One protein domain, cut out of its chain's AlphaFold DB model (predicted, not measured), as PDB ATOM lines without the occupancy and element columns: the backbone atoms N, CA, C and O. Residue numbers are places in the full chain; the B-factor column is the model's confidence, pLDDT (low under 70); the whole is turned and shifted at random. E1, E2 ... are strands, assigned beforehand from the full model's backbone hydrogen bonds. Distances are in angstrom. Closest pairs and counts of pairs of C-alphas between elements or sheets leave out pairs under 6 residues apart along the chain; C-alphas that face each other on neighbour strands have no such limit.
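What this domain is: This is residues 2 to 69 of the 230 residues of an uncharacterized protein of Actinobacteria bacterium (UniProt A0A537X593). With little regular structure, the domain is a small sheet of three strands, one face of which is crossed by the long first stretch, residues 10 to 20 passing from beside E3 to beside E1. The loop of residues 45 to 56 lies at one end of the strands, residues 63 to 69 at the other. The printed part has 68 residues, no named helix and strands E1, E2, E3 in that order, all antiparallel: a meander, each strand the antiparallel neighbour of the one before. It is all strand, with 17 residues in named elements, and compact, with a radius of gyration of the C-alphas of 12.0 A and spans of 35 by 27 by 21 A.

Where its parts are: Residues 2 to 29 hold no named element. E1, residues 30 to 34, begins at C-alpha (295.721, 181.928, 435.211). E2, residues 39 to 44, measures 16.9 A. E3, residues 57 to 62, measures 17.1 A and ends at C-alpha (310.154, 174.681, 432.219).

How they stand to each other: Inner strand E2 forms hairpins with E1, at 168 degrees with N 32 and O 41 2.8 A apart, and E3, at 164 degrees with N 40 and O 61 2.8 A apart. Residues 2 to 3 pair with 54 to 55, parallel.

The domain as a whole: The C-alphas farthest apart, Gly 50 and Ser 66, are 36.7 A apart. The link E2 to E3 is long. The printed part has no cut; no printed residue is under 70 in pLDDT.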
ATOM      1  N   SER A   2     292.666 171.013 443.313       95.06
ATOM      2  CA  SER A   2     292.061 169.875 442.603       95.06
ATOM      3  C   SER A   2     291.724 170.231 441.154       95.06
ATOM      4  O   SER A   2     291.467 171.398 440.842       95.06
ATOM      5  N   PHE A   3     291.734 169.215 440.287       98.06
ATOM      6  CA  PHE A   3     291.520 169.351 438.848       98.06
ATOM      7  C   PHE A   3     290.323 168.528 438.370       98.06
ATOM      8  O   PHE A   3     290.172 167.379 438.785       98.06
ATOM      9  N   THR A   4     289.520 169.082 437.459       97.56
ATOM     10  CA  THR A   4     288.498 168.314 436.724       97.56
ATOM     11  C   THR A   4     289.154 167.276 435.808       97.56
ATOM     12  O   THR A   4     288.768 166.111 435.816       97.56
ATOM     13  N   TYR A   5     290.194 167.673 435.073       96.50
ATOM     14  CA  TYR A   5     290.992 166.829 434.180       96.50
ATOM     15  C   TYR A   5     292.288 166.387 434.873       96.50
ATOM     16  O   TYR A   5     293.400 166.650 434.406       96.50
ATOM     17  N   ALA A   6     292.159 165.750 436.040       97.38
ATOM     18  CA  ALA A   6     293.306 165.389 436.874       97.38
ATOM     19  C   ALA A   6     294.283 164.419 436.186       97.38
ATOM     20  O   ALA A   6     295.487 164.524 436.397       97.38
ATOM     21  N   SER A   7     293.787 163.519 435.329       97.12
ATOM     22  CA  SER A   7     294.606 162.557 434.573       97.12
ATOM     23  C   SER A   7     295.467 163.188 433.474       97.12
ATOM     24  O   SER A   7     296.346 162.514 432.944       97.12
ATOM     25  N   GLU A   8     295.214 164.451 433.130       97.62
ATOM     26  CA  GLU A   8     295.935 165.210 432.101       97.62
ATOM     27  C   GLU A   8     296.608 166.472 432.664       97.62
ATOM     28  O   GLU A   8     297.098 167.318 431.912       97.62
ATOM     29  N   SER A   9     296.625 166.616 433.992       98.31
ATOM     30  CA  SER A   9     297.219 167.756 434.689       98.31
ATOM     31  C   SER A   9     298.544 167.372 435.334       98.31
ATOM     32  O   SER A   9     298.711 166.252 435.819       98.31
ATOM     33  N   ASP A  10     299.495 168.305 435.367       98.06
ATOM     34  CA  ASP A  10     300.731 168.074 436.111       98.06
ATOM     35  C   ASP A  10     300.470 168.130 437.625       98.06
ATOM     36  O   ASP A  10     299.632 168.906 438.099       98.06
ATOM     37  N   PRO A  11     301.191 167.323 438.419       95.44
ATOM     38  CA  PRO A  11     301.146 167.451 439.865       95.44
ATOM     39  C   PRO A  11     301.720 168.807 440.297       95.44
ATOM     40  O   PRO A  11     302.695 169.302 439.734       95.44
ATOM     41  N   GLY A  12     301.106 169.396 441.324       89.81
ATOM     42  CA  GLY A  12     301.567 170.642 441.933       89.81
ATOM     43  C   GLY A  12     302.741 170.462 442.911       89.81
ATOM     44  O   GLY A  12     303.348 169.390 442.969       89.81
ATOM     45  N   PRO A  13     303.023 171.486 443.740       94.06
ATOM     46  CA  PRO A  13     302.197 172.677 443.982       94.06
ATOM     47  C   PRO A  13     302.221 173.701 442.836       94.06
ATOM     48  O   PRO A  13     303.183 173.786 442.084       94.06
ATOM     49  N   TYR A  14     301.150 174.494 442.733       96.88
ATOM     50  CA  TYR A  14     301.060 175.641 441.824       96.88
ATOM     51  C   TYR A  14     301.184 176.933 442.645       96.88
ATOM     52  O   TYR A  14     300.485 177.042 443.659       96.88
ATOM     53  N   PRO A  15     301.997 177.920 442.222       96.00
ATOM     54  CA  PRO A  15     302.090 179.234 442.859       96.00
ATOM     55  C   PRO A  15     300.862 180.089 442.505       96.00
ATOM     56  O   PRO A  15     300.948 181.078 441.787       96.00
ATOM     57  N   PHE A  16     299.691 179.660 442.967       96.31
ATOM     58  CA  PHE A  16     298.402 180.292 442.709       96.31
ATOM     59  C   PHE A  16     297.806 180.754 444.035       96.31
ATOM     60  O   PHE A  16     297.516 179.926 444.897       96.31
ATOM     61  N   GLY A  17     297.661 182.066 444.190       95.38
ATOM     62  CA  GLY A  17     297.229 182.736 445.414       95.38
ATOM     63  C   GLY A  17     295.995 183.627 445.218       95.38
ATOM     64  O   GLY A  17     295.479 183.744 444.103       95.38
ATOM     65  N   PRO A  18     295.516 184.285 446.292       94.69
ATOM     66  CA  PRO A  18     294.355 185.181 446.241       94.69
ATOM     67  C   PRO A  18     294.568 186.409 445.344       94.69
ATOM     68  O   PRO A  18     293.603 187.011 444.884       94.69
ATOM     69  N   ASP A  19     295.823 186.786 445.127       95.00
ATOM     70  CA  ASP A  19     296.281 187.920 444.331       95.00
ATOM     71  C   ASP A  19     296.629 187.538 442.888       95.00
ATOM     72  O   ASP A  19     296.911 188.419 442.074       95.00
ATOM     73  N   THR A  20     296.601 186.246 442.543       96.19
ATOM     74  CA  THR A  20     296.895 185.808 441.179       96.19
ATOM     75  C   THR A  20     295.795 186.283 440.230       96.19
ATOM     76  O   THR A  20     294.635 185.897 440.406       96.19
ATOM     77  N   PRO A  21     296.125 187.091 439.204       94.75
ATOM     78  CA  PRO A  21     295.141 187.529 438.230       94.75
ATOM     79  C   PRO A  21     294.542 186.337 437.483       94.75
ATOM     80  O   PRO A  21     295.251 185.423 437.063       94.75
ATOM     81  N   ILE A  22     293.226 186.377 437.301       95.44
ATOM     82  CA  ILE A  22     292.470 185.381 436.544       95.44
ATOM     83  C   ILE A  22     291.821 186.106 435.374       95.44
ATOM     84  O   ILE A  22     291.206 187.159 435.562       95.44
ATOM     85  N   GLU A  23     291.957 185.547 434.175       93.06
ATOM     86  CA  GLU A  23     291.295 186.065 432.984       93.06
ATOM     87  C   GLU A  23     289.776 186.175 433.204       93.06
ATOM     88  O   GLU A  23     289.144 185.328 433.845       93.06
ATOM     89  N   GLY A  24     289.176 187.238 432.667       85.31
ATOM     90  CA  GLY A  24     287.722 187.363 432.609       85.31
ATOM     91  C   GLY A  24     287.085 186.351 431.649       85.31
ATOM     92  O   GLY A  24     287.760 185.671 430.883       85.31
ATOM     93  N   GLY A  25     285.755 186.276 431.654       84.31
ATOM     94  CA  GLY A  25     285.020 185.351 430.787       84.31
ATOM     95  C   GLY A  25     284.917 183.931 431.352       84.31
ATOM     96  O   GLY A  25     285.003 183.720 432.565       84.31
ATOM     97  N   SER A  26     284.643 182.967 430.470       85.25
ATOM     98  CA  SER A  26     284.343 181.576 430.837       85.25
ATOM     99  C   SER A  26     285.570 180.783 431.266       85.25
ATOM    100  O   SER A  26     285.485 180.011 432.222       85.25
ATOM    101  N   ASP A  27     286.696 180.985 430.581       92.12
ATOM    102  CA  ASP A  27     287.820 180.049 430.651       92.12
ATOM    103  C   ASP A  27     288.711 180.297 431.857       92.12
ATOM    104  O   ASP A  27     289.311 179.362 432.376       92.12
ATOM    105  N   ARG A  28     288.736 181.535 432.366       95.44
ATOM    106  CA  ARG A  28     289.373 181.877 433.642       95.44
ATOM    107  C   ARG A  28     290.816 181.379 433.713       95.44
ATOM    108  O   ARG A  28     291.206 180.738 434.695       95.44
ATOM    109  N   HIS A  29     291.589 181.643 432.663       97.06
ATOM    110  CA  HIS A  29     292.990 181.260 432.638       97.06
ATOM    111  C   HIS A  29     293.772 182.001 433.725       97.06
ATOM    112  O   HIS A  29     293.554 183.192 433.961       97.06
ATOM    113  N   ALA A  30     294.708 181.309 434.366       97.50
ATOM    114  CA  ALA A  30     295.721 181.928 435.211       97.50
ATOM    115  C   ALA A  30     297.101 181.493 434.720       97.50
ATOM    116  O   ALA A  30     297.336 180.309 434.497       97.50
ATOM    117  N   VAL A  31     297.995 182.463 434.541       97.12
ATOM    118  CA  VAL A  31     299.351 182.269 434.015       97.12
ATOM    119  C   VAL A  31     300.328 182.855 435.024       97.12
ATOM    120  O   VAL A  31     300.277 184.049 435.315       97.12
ATOM    121  N   VAL A  32     301.218 182.022 435.556       97.50
ATOM    122  CA  VAL A  32     302.193 182.411 436.579       97.50
ATOM    123  C   VAL A  32     303.581 181.978 436.137       97.50
ATOM    124  O   VAL A  32     303.791 180.830 435.753       97.50
ATOM    125  N   ILE A  33     304.544 182.893 436.203       96.50
ATOM    126  CA  ILE A  33     305.954 182.587 435.956       96.50
ATOM    127  C   ILE A  33     306.709 182.712 437.266       96.50
ATOM    128  O   ILE A  33     306.822 183.807 437.822       96.50
ATOM    129  N   ASP A  34     307.282 181.600 437.702       96.38
ATOM    130  CA  ASP A  34     308.319 181.594 438.717       96.38
ATOM    131  C   ASP A  34     309.659 181.944 438.062       96.38
ATOM    132  O   ASP A  34     310.164 181.226 437.192       96.38
ATOM    133  N   ARG A  35     310.224 183.086 438.461       95.06
ATOM    134  CA  ARG A  35     311.505 183.581 437.942       95.06
ATOM    135  C   ARG A  35     312.714 182.937 438.614       95.06
ATOM    136  O   ARG A  35     313.786 182.981 438.021       95.06
ATOM    137  N   GLY A  36     312.562 182.387 439.819       94.94
ATOM    138  CA  GLY A  36     313.635 181.676 440.512       94.94
ATOM    139  C   GLY A  36     313.919 180.343 439.831       94.94
ATOM    140  O   GLY A  36     315.055 180.070 439.450       94.94
ATOM    141  N   ASP A  37     312.856 179.584 439.568       92.25
ATOM    142  CA  ASP A  37     312.947 178.252 438.959       92.25
ATOM    143  C   ASP A  37     312.782 178.259 437.432       92.25
ATOM    144  O   ASP A  37     312.790 177.201 436.795       92.25
ATOM    145  N   CYS A  38     312.602 179.437 436.822       95.94
ATOM    146  CA  CYS A  38     312.314 179.602 435.393       95.94
ATOM    147  C   CYS A  38     311.214 178.639 434.921       95.94
ATOM    148  O   CYS A  38     311.401 177.880 433.965       95.94
ATOM    149  N   THR A  39     310.081 178.635 435.620       97.56
ATOM    150  CA  THR A  39     308.984 177.692 435.381       97.56
ATOM    151  C   THR A  39     307.668 178.442 435.203       97.56
ATOM    152  O   THR A  39     307.336 179.355 435.954       97.56
ATOM    153  N   LEU A  40     306.938 178.065 434.162       98.06
ATOM    154  CA  LEU A  40     305.629 178.574 433.794       98.06
ATOM    155  C   LEU A  40     304.559 177.602 434.289       98.06
ATOM    156  O   LEU A  40     304.609 176.410 433.991       98.06
ATOM    157  N   TYR A  41     303.581 178.138 435.002       98.38
ATOM    158  CA  TYR A  41     302.416 177.435 435.509       98.38
ATOM    159  C   TYR A  41     301.174 178.042 434.868       98.38
ATOM    160  O   TYR A  41     300.966 179.253 434.938       98.38
ATOM    161  N   GLU A  42     300.348 177.205 434.257       98.50
ATOM    162  CA  GLU A  42     299.117 177.642 433.607       98.50
ATOM    163  C   GLU A  42     297.938 176.803 434.079       98.50
ATOM    164  O   GLU A  42     298.037 175.582 434.223       98.50
ATOM    165  N   LEU A  43     296.818 177.473 434.321       98.56
ATOM    166  CA  LEU A  43     295.584 176.874 434.807       98.56
ATOM    167  C   LEU A  43     294.435 177.272 433.887       98.56
ATOM    168  O   LEU A  43     294.303 178.448 433.558       98.56
ATOM    169  N   PHE A  44     293.582 176.313 433.541       97.88
ATOM    170  CA  PHE A  44     292.277 176.557 432.919       97.88
ATOM    171  C   PHE A  44     291.166 176.425 433.964       97.88
ATOM    172  O   PHE A  44     291.284 175.644 434.908       97.88
ATOM    173  N   ALA A  45     290.080 177.178 433.808       97.19
ATOM    174  CA  ALA A  45     288.933 177.247 434.711       97.19
ATOM    175  C   ALA A  45     289.321 177.524 436.179       97.19
ATOM    176  O   ALA A  45     288.728 176.967 437.110       97.19
ATOM    177  N   ALA A  46     290.318 178.388 436.398       97.88
ATOM    178  CA  ALA A  46     290.908 178.616 437.711       97.88
ATOM    179  C   ALA A  46     289.955 179.352 438.670       97.88
ATOM    180  O   ALA A  46     289.278 180.339 438.330       97.88
ATOM    181  N   ARG A  47     289.911 178.881 439.919       96.62
ATOM    182  CA  ARG A  47     289.152 179.489 441.018       96.62
ATOM    183  C   ARG A  47     289.935 179.365 442.318       96.62
ATOM    184  O   ARG A  47     290.347 178.272 442.683       96.62
ATOM    185  N   TRP A  48     290.099 180.475 443.035       95.38
ATOM    186  CA  TRP A  48     290.786 180.500 444.332       95.38
ATOM    187  C   TRP A  48     289.963 179.878 445.475       95.38
ATOM    188  O   TRP A  48     290.527 179.276 446.384       95.38
ATOM    189  N   ASN A  49     288.630 180.014 445.430       94.81
ATOM    190  CA  ASN A  49     287.673 179.500 446.426       94.81
ATOM    191  C   ASN A  49     288.100 179.724 447.892       94.81
ATOM    192  O   ASN A  49     288.042 178.806 448.709       94.81
ATOM    193  N   GLY A  50     288.572 180.931 448.222       92.25
ATOM    194  CA  GLY A  50     288.888 181.307 449.604       92.25
ATOM    195  C   GLY A  50     289.970 180.450 450.270       92.25
ATOM    196  O   GLY A  50     289.884 180.211 451.469       92.25
ATOM    197  N   GLY A  51     290.959 179.968 449.508       92.75
ATOM    198  CA  GLY A  51     292.045 179.116 450.015       92.75
ATOM    199  C   GLY A  51     291.938 177.643 449.620       92.75
ATOM    200  O   GLY A  51     292.858 176.879 449.895       92.75
ATOM    201  N   ASN A  52     290.867 177.248 448.922       94.94
ATOM    202  CA  ASN A  52     290.653 175.884 448.429       94.94
ATOM    203  C   ASN A  52     290.635 175.835 446.891       94.94
ATOM    204  O   ASN A  52     289.591 175.563 446.286       94.94
ATOM    205  N   PRO A  53     291.764 176.121 446.222       96.38
ATOM    206  CA  PRO A  53     291.749 176.378 444.796       96.38
ATOM    207  C   PRO A  53     291.371 175.145 443.968       96.38
ATOM    208  O   PRO A  53     291.848 174.033 444.219       96.38
ATOM    209  N   THR A  54     290.562 175.374 442.937       97.50
ATOM    210  CA  THR A  54     290.157 174.382 441.929       97.50
ATOM    211  C   THR A  54     290.488 174.900 440.537       97.50
ATOM    212  O   THR A  54     290.415 176.107 440.297       97.50
ATOM    213  N   ALA A  55     290.758 174.000 439.603       98.19
ATOM    214  CA  ALA A  55     290.911 174.321 438.190       98.19
ATOM    215  C   ALA A  55     290.345 173.186 437.325       98.19
ATOM    216  O   ALA A  55     290.114 172.078 437.799       98.19
ATOM    217  N   GLY A  56     290.102 173.455 436.049       97.69
ATOM    218  CA  GLY A  56     289.792 172.427 435.063       97.69
ATOM    219  C   GLY A  56     291.023 171.567 434.801       97.69
ATOM    220  O   GLY A  56     290.990 170.364 435.036       97.69
ATOM    221  N   SER A  57     292.123 172.194 434.395       98.31
ATOM    222  CA  SER A  57     293.423 171.551 434.174       98.31
ATOM    223  C   SER A  57     294.565 172.423 434.695       98.31
ATOM    224  O   SER A  57     294.403 173.632 434.895       98.31
ATOM    225  N   GLY A  58     295.722 171.797 434.906       98.31
ATOM    226  CA  GLY A  58     296.967 172.476 435.238       98.31
ATOM    227  C   GLY A  58     298.135 171.969 434.401       98.31
ATOM    228  O   GLY A  58     298.329 170.764 434.245       98.31
ATOM    229  N   ALA A  59     298.951 172.892 433.899       98.44
ATOM    230  CA  ALA A  59     300.130 172.584 433.101       98.44
ATOM    231  C   ALA A  59     301.370 173.318 433.617       98.44
ATOM    232  O   ALA A  59     301.299 174.496 433.971       98.44
ATOM    233  N   VAL A  60     302.499 172.613 433.655       98.06
ATOM    234  CA  VAL A  60     303.798 173.126 434.093       98.06
ATOM    235  C   VAL A  60     304.804 172.994 432.957       98.06
ATOM    236  O   VAL A  60     305.030 171.909 432.415       98.06
ATOM    237  N   PHE A  61     305.445 174.104 432.607       97.62
ATOM    238  CA  PHE A  61     306.450 174.177 431.555       97.62
ATOM    239  C   PHE A  61     307.735 174.777 432.110       97.62
ATOM    240  O   PHE A  61     307.746 175.872 432.662       97.62
ATOM    241  N   HIS A  62     308.854 174.089 431.926       96.25
ATOM    242  CA  HIS A  62     310.154 174.681 432.219       96.25
ATOM    243  C   HIS A  62     310.541 175.629 431.085       96.25
ATOM    244  O   HIS A  62     310.362 175.293 429.920       96.25
ATOM    245  N   LEU A  63     311.089 176.796 431.412       95.19
ATOM    246  CA  LEU A  63     311.451 177.832 430.441       95.19
ATOM    247  C   LEU A  63     312.937 177.797 430.058       95.19
ATOM    248  O   LEU A  63     313.364 178.515 429.157       95.19
ATOM    249  N   THR A  64     313.739 176.975 430.736       93.75
ATOM    250  CA  THR A  64     315.189 176.892 430.529       93.75
ATOM    251  C   THR A  64     315.726 175.462 430.643       93.75
ATOM    252  O   THR A  64     315.022 174.521 431.027       93.75
ATOM    253  N   GLY A  65     316.997 175.296 430.282       91.06
ATOM    254  CA  GLY A  65     317.741 174.047 430.391       91.06
ATOM    255  C   GLY A  65     317.237 172.936 429.466       91.06
ATOM    256  O   GLY A  65     316.538 173.163 428.479       91.06
ATOM    257  N   SER A  66     317.580 171.693 429.807       89.12
ATOM    258  CA  SER A  66     317.248 170.501 429.008       89.12
ATOM    259  C   SER A  66     315.745 170.209 428.906       89.12
ATOM    260  O   SER A  66     315.335 169.378 428.093       89.12
ATOM    261  N   ARG A  67     314.916 170.893 429.708       91.38
ATOM    262  CA  ARG A  67     313.458 170.721 429.752       91.38
ATOM    263  C   ARG A  67     312.676 171.807 429.004       91.38
ATOM    264  O   ARG A  67     311.485 171.598 428.800       91.38
ATOM    265  N   ALA A  68     313.317 172.885 428.539       89.56
ATOM    266  CA  ALA A  68     312.653 174.033 427.898       89.56
ATOM    267  C   ALA A  68     311.760 173.672 426.696       89.56
ATOM    268  O   ALA A  68     310.753 174.314 426.434       89.56
ATOM    269  N   ASN A  69     312.125 172.607 425.975       93.06
ATOM    270  CA  ASN A  69     311.403 172.116 424.799       93.06
ATOM    271  C   ASN A  69     310.786 170.729 425.021       93.06
ATOM    272  O   ASN A  69     310.598 169.971 424.059       93.06
TER     273      ASN A  69